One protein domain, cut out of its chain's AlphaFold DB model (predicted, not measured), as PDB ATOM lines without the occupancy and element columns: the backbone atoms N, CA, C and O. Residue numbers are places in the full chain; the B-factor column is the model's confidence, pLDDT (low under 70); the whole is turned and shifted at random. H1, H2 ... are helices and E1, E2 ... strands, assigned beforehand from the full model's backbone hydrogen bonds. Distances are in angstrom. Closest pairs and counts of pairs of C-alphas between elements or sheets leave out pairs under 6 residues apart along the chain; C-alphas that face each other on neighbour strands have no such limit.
ATOM      1  N   MET A   1       1.289  15.478   7.067       89.12
ATOM      2  CA  MET A   1       1.553  16.943   7.153       89.12
ATOM      3  C   MET A   1       0.259  17.756   7.034       89.12
ATOM      4  O   MET A   1      -0.623  17.374   6.267       89.12
ATOM      5  N   LYS A   2       0.129  18.860   7.784       93.50
ATOM      6  CA  LYS A   2      -1.049  19.748   7.790       93.50
ATOM      7  C   LYS A   2      -0.650  21.160   7.364       93.50
ATOM      8  O   LYS A   2       0.336  21.684   7.867       93.50
ATOM      9  N   PHE A   3      -1.470  21.783   6.525       95.94
ATOM     10  CA  PHE A   3      -1.296  23.155   6.064       95.94
ATOM     11  C   PHE A   3      -2.481  24.032   6.441       95.94
ATOM     12  O   PHE A   3      -3.618  23.560   6.544       95.94
ATOM     13  N   THR A   4      -2.209  25.325   6.579       97.81
ATOM     14  CA  THR A   4      -3.230  26.352   6.775       97.81
ATOM     15  C   THR A   4      -3.084  27.383   5.665       97.81
ATOM     16  O   THR A   4      -2.038  28.021   5.545       97.81
ATOM     17  N   SER A   5      -4.128  27.552   4.854       97.44
ATOM     18  CA  SER A   5      -4.115  28.529   3.768       97.44
ATOM     19  C   SER A   5      -4.077  29.967   4.292       97.44
ATOM     20  O   SER A   5      -4.313  30.238   5.472       97.44
ATOM     21  N   THR A   6      -3.840  30.930   3.401       97.75
ATOM     22  CA  THR A   6      -3.878  32.364   3.737       97.75
ATOM     23  C   THR A   6      -5.244  32.846   4.236       97.75
ATOM     24  O   THR A   6      -5.322  33.923   4.815       97.75
ATOM     25  N   THR A   7      -6.312  32.073   4.017       97.81
ATOM     26  CA  THR A   7      -7.665  32.351   4.528       97.81
ATOM     27  C   THR A   7      -8.043  31.474   5.728       97.81
ATOM     28  O   THR A   7      -9.210  31.407   6.096       97.81
ATOM     29  N   ASN A   8      -7.059  30.843   6.380       97.38
ATOM     30  CA  ASN A   8      -7.201  30.010   7.582       97.38
ATOM     31  C   ASN A   8      -7.943  28.676   7.395       97.38
ATOM     32  O   ASN A   8      -8.287  28.023   8.380       97.38
ATOM     33  N   HIS A   9      -8.130  28.225   6.155       97.88
ATOM     34  CA  HIS A   9      -8.655  26.888   5.891       97.88
ATOM     35  C   HIS A   9      -7.570  25.835   6.077       97.88
ATOM     36  O   HIS A   9      -6.412  26.036   5.705       97.88
ATOM     37  N   VAL A  10      -7.954  24.701   6.657       98.00
ATOM     38  CA  VAL A  10      -7.026  23.623   6.992       98.00
ATOM     39  C   VAL A  10      -7.083  22.524   5.944       98.00
ATOM     40  O   VAL A  10      -8.151  22.004   5.621       98.00
ATOM     41  N   PHE A  11      -5.904  22.108   5.494       97.88
ATOM     42  CA  PHE A  11      -5.730  21.025   4.541       97.88
ATOM     43  C   PHE A  11      -4.720  20.005   5.055       97.88
ATOM     44  O   PHE A  11      -3.775  20.348   5.767       97.88
ATOM     45  N   THR A  12      -4.892  18.748   4.669       95.88
ATOM     46  CA  THR A  12      -3.869  17.715   4.827       95.88
ATOM     47  C   THR A  12      -3.180  17.471   3.496       95.88
ATOM     48  O   THR A  12      -3.823  17.461   2.446       95.88
ATOM     49  N   PHE A  13      -1.866  17.283   3.548       94.81
ATOM     50  CA  PHE A  13      -1.092  16.823   2.403       94.81
ATOM     51  C   PHE A  13      -1.564  15.434   1.964       94.81
ATOM     52  O   PHE A  13      -1.774  14.570   2.816       94.81
ATOM     53  N   GLU A  14      -1.683  15.217   0.656       94.69
ATOM     54  CA  GLU A  14      -1.960  13.893   0.096       94.69
ATOM     55  C   GLU A  14      -0.808  13.382  -0.770       94.69
ATOM     56  O   GLU A  14      -0.279  12.305  -0.518       94.69
ATOM     57  N   ARG A  15      -0.398  14.152  -1.784       93.81
ATOM     58  CA  ARG A  15       0.745  13.810  -2.642       93.81
ATOM     59  C   ARG A  15       1.332  15.043  -3.313       93.81
ATOM     60  O   ARG A  15       0.660  16.067  -3.437       93.81
ATOM     61  N   VAL A  16       2.558  14.917  -3.809       94.25
ATOM     62  CA  VAL A  16       3.238  15.926  -4.626       94.25
ATOM     63  C   VAL A  16       3.609  15.324  -5.979       94.25
ATOM     64  O   VAL A  16       3.903  14.135  -6.082       94.25
ATOM     65  N   THR A  17       3.561  16.139  -7.023       91.56
ATOM     66  CA  THR A  17       4.110  15.835  -8.350       91.56
ATOM     67  C   THR A  17       5.139  16.905  -8.723       91.56
ATOM     68  O   THR A  17       5.482  17.752  -7.901       91.56
ATOM     69  N   LEU A  18       5.622  16.909  -9.969       89.94
ATOM     70  CA  LEU A  18       6.656  17.843 -10.426       89.94
ATOM     71  C   LEU A  18       6.371  19.318 -10.077       89.94
ATOM     72  O   LEU A  18       7.282  20.027  -9.664       89.94
ATOM     73  N   CYS A  19       5.121  19.769 -10.236       93.25
ATOM     74  CA  CYS A  19       4.721  21.169 -10.031       93.25
ATOM     75  C   CYS A  19       3.445  21.351  -9.193       93.25
ATOM     76  O   CYS A  19       2.970  22.478  -9.031       93.25
ATOM     77  N   THR A  20       2.844  20.259  -8.707       95.56
ATOM     78  CA  THR A  20       1.531  20.294  -8.054       95.56
ATOM     79  C   THR A  20       1.559  19.606  -6.699       95.56
ATOM     80  O   THR A  20       2.058  18.491  -6.574       95.56
ATOM     81  N   ILE A  21       0.951  20.237  -5.698       96.44
ATOM     82  CA  ILE A  21       0.640  19.623  -4.405       96.44
ATOM     83  C   ILE A  21      -0.854  19.319  -4.373       96.44
ATOM     84  O   ILE A  21      -1.674  20.201  -4.631       96.44
ATOM     85  N   VAL A  22      -1.205  18.078  -4.052       96.75
ATOM     86  CA  VAL A  22      -2.585  17.650  -3.818       96.75
ATOM     87  C   VAL A  22      -2.875  17.727  -2.326       96.75
ATOM     88  O   VAL A  22      -2.120  17.216  -1.495       96.75
ATOM     89  N   LEU A  23      -3.986  18.376  -2.007       96.94
ATOM     90  CA  LEU A  23      -4.454  18.681  -0.667       96.94
ATOM     91  C   LEU A  23      -5.841  18.080  -0.454       96.94
ATOM     92  O   LEU A  23      -6.649  18.062  -1.375       96.94
ATOM     93  N   ILE A  24      -6.148  17.663   0.770       97.69
ATOM     94  CA  ILE A  24      -7.500  17.277   1.187       97.69
ATOM     95  C   ILE A  24      -7.994  18.317   2.193       97.69
ATOM     96  O   ILE A  24      -7.341  18.555   3.209       97.69
ATOM     97  N   HIS A  25      -9.121  18.972   1.910       97.56
ATOM     98  CA  HIS A  25      -9.725  19.926   2.839       97.56
ATOM     99  C   HIS A  25     -10.272  19.186   4.059       97.56
ATOM    100  O   HIS A  25     -11.053  18.243   3.920       97.56
ATOM    101  N   LYS A  26      -9.874  19.620   5.259       97.00
ATOM    102  CA  LYS A  26     -10.110  18.861   6.492       97.00
ATOM    103  C   LYS A  26     -11.595  18.633   6.788       97.00
ATOM    104  O   LYS A  26     -11.950  17.555   7.250       97.00
ATOM    105  N   ASP A  27     -12.445  19.622   6.519       95.25
ATOM    106  CA  ASP A  27     -13.855  19.555   6.931       95.25
ATOM    107  C   ASP A  27     -14.745  18.843   5.906       95.25
ATOM    108  O   ASP A  27     -15.776  18.283   6.261       95.25
ATOM    109  N   THR A  28     -14.367  18.872   4.626       96.12
ATOM    110  CA  THR A  28     -15.199  18.338   3.533       96.12
ATOM    111  C   THR A  28     -14.652  17.041   2.951       96.12
ATOM    112  O   THR A  28     -15.360  16.367   2.210       96.12
ATOM    113  N   GLY A  29     -13.387  16.706   3.222       96.62
ATOM    114  CA  GLY A  29     -12.685  15.596   2.577       96.62
ATOM    115  C   GLY A  29     -12.420  15.816   1.082       96.62
ATOM    116  O   GLY A  29     -11.882  14.931   0.420       96.62
ATOM    117  N   GLN A  30     -12.781  16.978   0.528       96.88
ATOM    118  CA  GLN A  30     -12.624  17.248  -0.896       96.88
ATOM    119  C   GLN A  30     -11.166  17.540  -1.247       96.88
ATOM    120  O   GLN A  30     -10.454  18.229  -0.511       96.88
ATOM    121  N   GLN A  31     -10.737  17.022  -2.398       97.69
ATOM    122  CA  GLN A  31      -9.404  17.251  -2.930       97.69
ATOM    123  C   GLN A  31      -9.303  18.588  -3.661       97.69
ATOM    124  O   GLN A  31     -10.156  18.941  -4.473       97.69
ATOM    125  N   TYR A  32      -8.199  19.276  -3.408       97.94
ATOM    126  CA  TYR A  32      -7.788  20.495  -4.082       97.94
ATOM    127  C   TYR A  32      -6.334  20.374  -4.509       97.94
ATOM    128  O   TYR A  32      -5.592  19.510  -4.041       97.94
ATOM    129  N   VAL A  33      -5.916  21.255  -5.405       97.31
ATOM    130  CA  VAL A  33      -4.554  21.280  -5.921       97.31
ATOM    131  C   VAL A  33      -3.951  22.668  -5.802       97.31
ATOM    132  O   VAL A  33      -4.643  23.680  -5.908       97.31
ATOM    133  N   VAL A  34      -2.640  22.711  -5.606       97.50
ATOM    134  CA  VAL A  34      -1.836  23.928  -5.660       97.50
ATOM    135  C   VAL A  34      -0.760  23.719  -6.709       97.50
ATOM    136  O   VAL A  34       0.078  22.835  -6.556       97.50
ATOM    137  N   ILE A  35      -0.782  24.530  -7.766       95.88
ATOM    138  CA  ILE A  35       0.294  24.577  -8.760       95.88
ATOM    139  C   ILE A  35       1.294  25.614  -8.260       95.88
ATOM    140  O   ILE A  35       1.037  26.816  -8.340       95.88
ATOM    141  N   PHE A  36       2.405  25.163  -7.688       91.31
ATOM    142  CA  PHE A  36       3.339  26.063  -7.004       91.31
ATOM    143  C   PHE A  36       4.258  26.842  -7.949       91.31
ATOM    144  O   PHE A  36       4.909  27.801  -7.553       91.31
ATOM    145  N   THR A  37       4.250  26.489  -9.232       90.62
ATOM    146  CA  THR A  37       4.817  27.320 -10.302       90.62
ATOM    147  C   THR A  37       3.846  28.410 -10.774       90.62
ATOM    148  O   THR A  37       4.197  29.196 -11.647       90.62
ATOM    149  N   ASP A  38       2.623  28.459 -10.228       90.81
ATOM    150  CA  ASP A  38       1.574  29.418 -10.595       90.81
ATOM    151  C   ASP A  38       0.869  29.995  -9.351       90.81
ATOM    152  O   ASP A  38      -0.297  29.710  -9.031       90.81
ATOM    153  N   ASN A  39       1.615  30.864  -8.660       92.00
ATOM    154  CA  ASN A  39       1.147  31.788  -7.619       92.00
ATOM    155  C   ASN A  39       0.526  31.150  -6.364       92.00
ATOM    156  O   ASN A  39      -0.098  31.859  -5.567       92.00
ATOM    157  N   ASN A  40       0.691  29.836  -6.185       96.38
ATOM    158  CA  ASN A  40       0.266  29.044  -5.025       96.38
ATOM    159  C   ASN A  40      -1.238  29.104  -4.706       96.38
ATOM    160  O   ASN A  40      -1.647  28.781  -3.589       96.38
ATOM    161  N   ASN A  41      -2.073  29.515  -5.665       97.81
ATOM    162  CA  ASN A  41      -3.525  29.526  -5.486       97.81
ATOM    163  C   ASN A  41      -4.048  28.100  -5.300       97.81
ATOM    164  O   ASN A  41      -3.669  27.202  -6.056       97.81
ATOM    165  N   ILE A  42      -4.958  27.927  -4.339       97.75
ATOM    166  CA  ILE A  42      -5.702  26.682  -4.158       97.75
ATOM    167  C   ILE A  42      -6.779  26.598  -5.240       97.75
ATOM    168  O   ILE A  42      -7.510  27.559  -5.503       97.75
ATOM    169  N   ARG A  43      -6.842  25.444  -5.902       97.81
ATOM    170  CA  ARG A  43      -7.675  25.202  -7.079       97.81
ATOM    171  C   ARG A  43      -8.484  23.931  -6.905       97.81
ATOM    172  O   ARG A  43      -7.982  22.929  -6.402       97.81
ATOM    173  N   ASP A  44      -9.719  23.967  -7.367       96.12
ATOM    174  CA  ASP A  44     -10.479  22.770  -7.688       96.12
ATOM    175  C   ASP A  44     -10.090  22.329  -9.105       96.12
ATOM    176  O   ASP A  44      -9.918  23.158 -10.002       96.12
ATOM    177  N   TYR A  45      -9.935  21.024  -9.315       88.88
ATOM    178  CA  TYR A  45      -9.492  20.492 -10.605       88.88
ATOM    179  C   TYR A  45     -10.479  20.787 -11.748       88.88
ATOM    180  O   TYR A  45     -10.071  20.909 -12.899       88.88
ATOM    181  N   LYS A  46     -11.777  20.913 -11.444       91.69
ATOM    182  CA  LYS A  46     -12.837  21.147 -12.429       91.69
ATOM    183  C   LYS A  46     -13.105  22.632 -12.636       91.69
ATOM    184  O   LYS A  46     -13.336  23.046 -13.767       91.69
ATOM    185  N   THR A  47     -13.114  23.422 -11.560       94.50
ATOM    186  CA  THR A  47     -13.554  24.830 -11.618       94.50
ATOM    187  C   THR A  47     -12.418  25.852 -11.560       94.50
ATOM    188  O   THR A  47     -12.669  27.041 -11.731       94.50
ATOM    189  N   GLY A  48     -11.170  25.424 -11.349       95.75
ATOM    190  CA  GLY A  48     -10.007  26.309 -11.304       95.75
ATOM    191  C   GLY A  48      -9.788  26.945  -9.931       95.75
ATOM    192  O   GLY A  48     -10.024  26.317  -8.902       95.75
ATOM    193  N   ILE A  49      -9.273  28.178  -9.902       97.06
ATOM    194  CA  ILE A  49      -8.951  28.895  -8.654       97.06
ATOM    195  C   ILE A  49     -10.196  29.017  -7.775       97.06
ATOM    196  O   ILE A  49     -11.261  29.390  -8.257       97.06
ATOM    197  N   VAL A  50     -10.033  28.745  -6.477       97.00
ATOM    198  CA  VAL A  50     -11.093  28.858  -5.473       97.00
ATOM    199  C   VAL A  50     -10.762  30.023  -4.534       97.00
ATOM    200  O   VAL A  50     -10.039  29.831  -3.552       97.00
ATOM    201  N   PRO A  51     -11.263  31.247  -4.798       95.75
ATOM    202  CA  PRO A  51     -10.837  32.444  -4.070       95.75
ATOM    203  C   PRO A  51     -11.038  32.351  -2.554       95.75
ATOM    204  O   PRO A  51     -10.216  32.873  -1.806       95.75
ATOM    205  N   GLN A  52     -12.075  31.638  -2.091       96.94
ATOM    206  CA  GLN A  52     -12.358  31.484  -0.658       96.94
ATOM    207  C   GLN A  52     -11.236  30.773   0.118       96.94
ATOM    208  O   GLN A  52     -11.048  31.024   1.306       96.94
ATOM    209  N   PHE A  53     -10.452  29.919  -0.547       97.38
ATOM    210  CA  PHE A  53      -9.341  29.205   0.081       97.38
ATOM    211  C   PHE A  53      -8.018  29.961  -0.027       97.38
ATOM    212  O   PHE A  53      -7.071  29.629   0.685       97.38
ATOM    213  N   GLY A  54      -7.944  30.999  -0.863       97.44
ATOM    214  CA  GLY A  54      -6.733  31.781  -1.058       97.44
ATOM    215  C   GLY A  54      -5.569  30.930  -1.570       97.44
ATOM    216  O   GLY A  54      -5.684  30.226  -2.577       97.44
ATOM    217  N   LYS A  55      -4.426  31.036  -0.889       97.75
ATOM    218  CA  LYS A  55      -3.155  30.440  -1.303       97.75
ATOM    219  C   LYS A  55      -2.563  29.562  -0.213       97.75
ATOM    220  O   LYS A  55      -2.826  29.762   0.973       97.75
ATOM    221  N   LEU A  56      -1.697  28.645  -0.622       97.44
ATOM    222  CA  LEU A  56      -0.744  28.016   0.284       97.44
ATOM    223  C   LEU A  56       0.455  28.961   0.494       97.44
ATOM    224  O   LEU A  56       0.846  29.686  -0.427       97.44
ATOM    225  N   LYS A  57       1.013  29.015   1.709       96.62
ATOM    226  CA  LYS A  57       2.158  29.894   2.001       96.62
ATOM    227  C   LYS A  57       3.403  29.378   1.289       96.62
ATOM    228  O   LYS A  57       3.592  28.171   1.198       96.62
ATOM    229  N   GLN A  58       4.284  30.279   0.848       95.88
ATOM    230  CA  GLN A  58       5.530  29.872   0.191       95.88
ATOM    231  C   GLN A  58       6.383  28.971   1.097       95.88
ATOM    232  O   GLN A  58       6.856  27.949   0.635       95.88
ATOM    233  N   SER A  59       6.456  29.260   2.400       96.31
ATOM    234  CA  SER A  59       7.166  28.409   3.367       96.31
ATOM    235  C   SER A  59       6.650  26.967   3.421       96.31
ATOM    236  O   SER A  59       7.424  26.046   3.654       96.31
ATOM    237  N   ASP A  60       5.346  26.763   3.212       95.88
ATOM    238  CA  ASP A  60       4.748  25.427   3.184       95.88
ATOM    239  C   ASP A  60       5.111  24.698   1.879       95.88
ATOM    240  O   ASP A  60       5.348  23.493   1.892       95.88
ATOM    241  N   ILE A  61       5.195  25.429   0.758       95.88
ATOM    242  CA  ILE A  61       5.714  24.904  -0.514       95.88
ATOM    243  C   ILE A  61       7.176  24.496  -0.357       95.88
ATOM    244  O   ILE A  61       7.534  23.372  -0.698       95.88
ATOM    245  N   ASP A  62       8.000  25.395   0.177       95.81
ATOM    246  CA  ASP A  62       9.435  25.183   0.354       95.81
ATOM    247  C   ASP A  62       9.696  23.955   1.234       95.81
ATOM    248  O   ASP A  62      10.566  23.148   0.922       95.81
ATOM    249  N   LEU A  63       8.887  23.760   2.280       95.00
ATOM    250  CA  LEU A  63       8.947  22.573   3.129       95.00
ATOM    251  C   LEU A  63       8.643  21.285   2.352       95.00
ATOM    252  O   LEU A  63       9.352  20.293   2.504       95.00
ATOM    253  N   VAL A  64       7.608  21.277   1.506       94.75
ATOM    254  CA  VAL A  64       7.284  20.100   0.679       94.75
ATOM    255  C   VAL A  64       8.396  19.804  -0.325       94.75
ATOM    256  O   VAL A  64       8.726  18.636  -0.526       94.75
ATOM    257  N   LEU A  65       8.979  20.835  -0.940       94.06
ATOM    258  CA  LEU A  65      10.097  20.672  -1.872       94.06
ATOM    259  C   LEU A  65      11.346  20.146  -1.163       94.06
ATOM    260  O   LEU A  65      11.964  19.218  -1.666       94.06
ATOM    261  N   PHE A  66      11.648  20.653   0.033       95.06
ATOM    262  CA  PHE A  66      12.721  20.123   0.867       95.06
ATOM    263  C   PHE A  66      12.543  18.621   1.119       95.06
ATOM    264  O   PHE A  66      13.452  17.841   0.854       95.06
ATOM    265  N   TYR A  67      11.356  18.187   1.560       95.00
ATOM    266  CA  TYR A  67      11.119  16.760   1.779       95.00
ATOM    267  C   TYR A  67      11.189  15.945   0.496       95.00
ATOM    268  O   TYR A  67      11.614  14.795   0.553       95.00
ATOM    269  N   ARG A  68      10.780  16.504  -0.648       93.69
ATOM    270  CA  ARG A  68      10.910  15.827  -1.942       93.69
ATOM    271  C   ARG A  68      12.377  15.548  -2.259       93.69
ATOM    272  O   ARG A  68      12.695  14.424  -2.620       93.69
ATOM    273  N   ASP A  69      13.248  16.527  -2.054       94.69
ATOM    274  CA  ASP A  69      14.683  16.364  -2.282       94.69
ATOM    275  C   ASP A  69      15.293  15.346  -1.290       94.69
ATOM    276  O   ASP A  69      16.149  14.543  -1.661       94.69
ATOM    277  N   GLU A  70      14.830  15.316  -0.035       95.75
ATOM    278  CA  GLU A  70      15.221  14.275   0.933       95.75
ATOM    279  C   GLU A  70      14.705  12.882   0.540       95.75
ATOM    280  O   GLU A  70      15.407  11.884   0.712       95.75
ATOM    281  N   TYR A  71      13.501  12.802  -0.024       95.31
ATOM    282  CA  TYR A  71      12.933  11.550  -0.507       95.31
ATOM    283  C   TYR A  71      13.674  11.017  -1.733       95.31
ATOM    284  O   TYR A  71      13.871   9.812  -1.829       95.31
ATOM    285  N   GLU A  72      14.123  11.886  -2.642       94.75
ATOM    286  CA  GLU A  72      14.968  11.489  -3.775       94.75
ATOM    287  C   GLU A  72      16.280  10.861  -3.285       94.75
ATOM    288  O   GLU A  72      16.642   9.775  -3.728       94.75
ATOM    289  N   LYS A  73      16.933  11.456  -2.277       96.12
ATOM    290  CA  LYS A  73      18.133  10.863  -1.654       96.12
ATOM    291  C   LYS A  73      17.846   9.513  -0.998       96.12
ATOM    292  O   LYS A  73      18.667   8.605  -1.090       96.12
ATOM    293  N   TYR A  74      16.709   9.388  -0.312       95.94
ATOM    294  CA  TYR A  74      16.271   8.114   0.258       95.94
ATOM    295  C   TYR A  74      16.073   7.073  -0.844       95.94
ATOM    296  O   TYR A  74      16.627   5.980  -0.745       95.94
ATOM    297  N   PHE A  75      15.352   7.428  -1.904       94.81
ATOM    298  CA  PHE A  75      15.064   6.548  -3.026       94.81
ATOM    299  C   PHE A  75      16.344   6.061  -3.715       94.81
ATOM    300  O   PHE A  75      16.506   4.863  -3.925       94.81
ATOM    301  N   ASP A  76      17.296   6.962  -3.970       95.75
ATOM    302  CA  ASP A  76      18.596   6.633  -4.567       95.75
ATOM    303  C   ASP A  76      19.475   5.752  -3.663       95.75
ATOM    304  O   ASP A  76      20.424   5.121  -4.132       95.75
ATOM    305  N   SER A  77      19.189   5.705  -2.357       95.69
ATOM    306  CA  SER A  77      19.920   4.871  -1.396       95.69
ATOM    307  C   SER A  77      19.399   3.432  -1.298       95.69
ATOM    308  O   SER A  77      20.072   2.588  -0.696       95.69
ATOM    309  N   LEU A  78      18.224   3.151  -1.878       96.00
ATOM    310  CA  LEU A  78      17.605   1.826  -1.863       96.00
ATOM    311  C   LEU A  78      18.388   0.840  -2.732       96.00
ATOM    312  O   LEU A  78      18.886   1.171  -3.810       96.00
ATOM    313  N   LYS A  79      18.484  -0.403  -2.263       95.38
ATOM    314  CA  LYS A  79      19.060  -1.523  -3.009       95.38
ATOM    315  C   LYS A  79      17.956  -2.330  -3.681       95.38
ATOM    316  O   LYS A  79      16.794  -2.289  -3.281       95.38
ATOM    317  N   ASP A  80      18.337  -3.126  -4.676       92.56
ATOM    318  CA  ASP A  80      17.416  -4.053  -5.328       92.56
ATOM    319  C   ASP A  80      16.755  -4.985  -4.299       92.56
ATOM    320  O   ASP A  80      17.430  -5.737  -3.593       92.56
ATOM    321  N   GLY A  81      15.423  -4.944  -4.246       91.38
ATOM    322  CA  GLY A  81      14.613  -5.740  -3.323       91.38
ATOM    323  C   GLY A  81      14.218  -5.032  -2.027       91.38
ATOM    324  O   GLY A  81      13.419  -5.599  -1.282       91.38
ATOM    325  N   ASP A  82      14.709  -3.816  -1.768       94.06
ATOM    326  CA  ASP A  82      14.228  -3.006  -0.648       94.06
ATOM    327  C   ASP A  82      12.783  -2.536  -0.895       94.06
ATOM    328  O   ASP A  82      12.400  -2.154  -2.005       94.06
ATOM    329  N   GLU A  83      11.966  -2.535   0.161       93.56
ATOM    330  CA  GLU A  83      10.636  -1.928   0.114       93.56
ATOM    331  C   GLU A  83      10.760  -0.398   0.131       93.56
ATOM    332  O   GLU A  83      11.310   0.196   1.059       93.56
ATOM    333  N   CYS A  84      10.225   0.250  -0.904       93.62
ATOM    334  CA  CYS A  84      10.176   1.704  -0.990       93.62
ATOM    335  C   CYS A  84       8.937   2.237  -0.262       93.62
ATOM    336  O   CYS A  84       7.806   1.881  -0.606       93.62
ATOM    337  N   LEU A  85       9.139   3.147   0.690       94.00
ATOM    338  CA  LEU A  85       8.047   3.911   1.294       94.00
ATOM    339  C   LEU A  85       7.385   4.813   0.254       94.00
ATOM    340  O   LEU A  85       8.054   5.311  -0.648       94.00
ATOM    341  N   SER A  86       6.086   5.087   0.399       92.88
ATOM    342  CA  SER A  86       5.490   6.196  -0.345       92.88
ATOM    343  C   SER A  86       6.035   7.524   0.188       92.88
ATOM    344  O   SER A  86       6.424   7.629   1.350       92.88
ATOM    345  N   PHE A  87       6.018   8.580  -0.629       93.31
ATOM    346  CA  PHE A  87       6.456   9.907  -0.182       93.31
ATOM    347  C   PHE A  87       5.715  10.396   1.074       93.31
ATOM    348  O   PHE A  87       6.294  11.047   1.941       93.31
ATOM    349  N   LYS A  88       4.422  10.066   1.175       91.06
ATOM    350  CA  LYS A  88       3.597  10.414   2.331       91.06
ATOM    351  C   LYS A  88       4.079   9.683   3.585       91.06
ATOM    352  O   LYS A  88       4.302  10.343   4.595       91.06
ATOM    353  N   ASP A  89       4.307   8.374   3.485       92.69
ATOM    354  CA  ASP A  89       4.786   7.553   4.604       92.69
ATOM    355  C   ASP A  89       6.205   7.960   5.024       92.69
ATOM    356  O   ASP A  89       6.494   8.079   6.209       92.69
ATOM    357  N   PHE A  90       7.075   8.269   4.057       93.75
ATOM    358  CA  PHE A  90       8.419   8.786   4.315       93.75
ATOM    359  C   PHE A  90       8.392  10.073   5.149       93.75
ATOM    360  O   PHE A  90       9.099  10.172   6.151       93.75
ATOM    361  N   ILE A  91       7.556  11.049   4.775       91.50
ATOM    362  CA  ILE A  91       7.400  12.286   5.555       91.50
ATOM    363  C   ILE A  91       6.870  11.977   6.959       91.50
ATOM    364  O   ILE A  91       7.330  12.581   7.926       91.50
ATOM    365  N   GLU A  92       5.895  11.073   7.075       88.88
ATOM    366  CA  GLU A  92       5.312  10.680   8.362       88.88
ATOM    367  C   GLU A  92       6.328   9.989   9.283       88.88
ATOM    368  O   GLU A  92       6.240  10.154  10.493       88.88
ATOM    369  N   CYS A  93       7.343   9.301   8.749       89.06
ATOM    370  CA  CYS A  93       8.448   8.775   9.555       89.06
ATOM    371  C   CYS A  93       9.406   9.856  10.092       89.06
ATOM    372  O   CYS A  93      10.152   9.587  11.033       89.06
TER     373      CYS A  93
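Overview. This is residues 1 to 93 of the 95 residues of an uncharacterized protein of Escherichia coli (UniProt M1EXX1). A strongly twisted, curled sheet of five antiparallel strands, E1 to E5, has one long helix, H1, that grazes it with residues 60 to 68 and runs on well past it. Beyond the sheet the chain folds back through residues 76 to 83, which stick out at one end, and the short helix H2 sits near both E2 and H1. The printed part has 93 residues, with five named strands followed by two named helices, and its class is mixed, helices and strands. The sheet's order is E1, E2, E3, E4, E5. The whole is compact, with a radius of gyration of the C-alphas of 14.2 A, yet elongated, spanning 46 by 25 by 23 A.

Arrangement. The strands E1 (residues 2 to 4), E2 (10 to 16), E3 (20 to 25), E4 (31 to 35) and E5 (42 to 44) form a meander, each strand the antiparallel neighbour of the one before, and each successive pair is a hairpin. E1 and E5 are the edge strands. Within hydrogen-bond range are N 3 and O 11 between E1 and E2, 2.8 A; N 12 and O 24 between E2 and E3, 2.9 A; N 23 and O 32 between E3 and E4, 2.8 A; and N 33 and O 43 between E4 and E5, 2.8 A. From edge to edge the strands' lines turn by 104 degrees. E1 and E5 are apart. H1 (residues 58 to 77) is on the sheet but only grazes it; its closest C-alphas to E1 are those of Asp 60 and Phe 3, 7.1 A. H2 (residues 87 to 93) also only grazes the sheet, with residues 87 to 88; the C-alphas of Lys 88 and Arg 15 of E2 are its closest to that strand, 6.7 A. H1 touches H2 with residues 67 to 71 alone, about perpendicular at 89 degrees, the closest C-alphas being those of Tyr 71 and Phe 87, 6.7 A. In H1 and H2 every O i to N i+4 pair is within hydrogen-bond range.

Along the chain. E1 begins at C-alpha 2, (-1.049, 19.748, 7.790). E2 is 17.3 A long, E3 15.7 A and E4 13.5 A. H1 is 28.9 A long, from C-alpha 58 at (5.530, 29.872, 0.191), and H2, 10.0 A, ends at C-alpha 93, (8.448, 8.775, 9.555).

Size, cuts and confidence. The farthest C-alphas, of Gln 52 and Asp 80, are 46.6 A apart. Residues 76 to 83, of which 76 to 77 belong to H1, stand free; without them the body spans 37 by 25 by 22 A. The long link is E5 to H1, residues 45 to 57; its residues 48 to 49 pair with residues 43 to 44 of E5, antiparallel. The printed part has no cut, and no printed residue is under 70 in pLDDT.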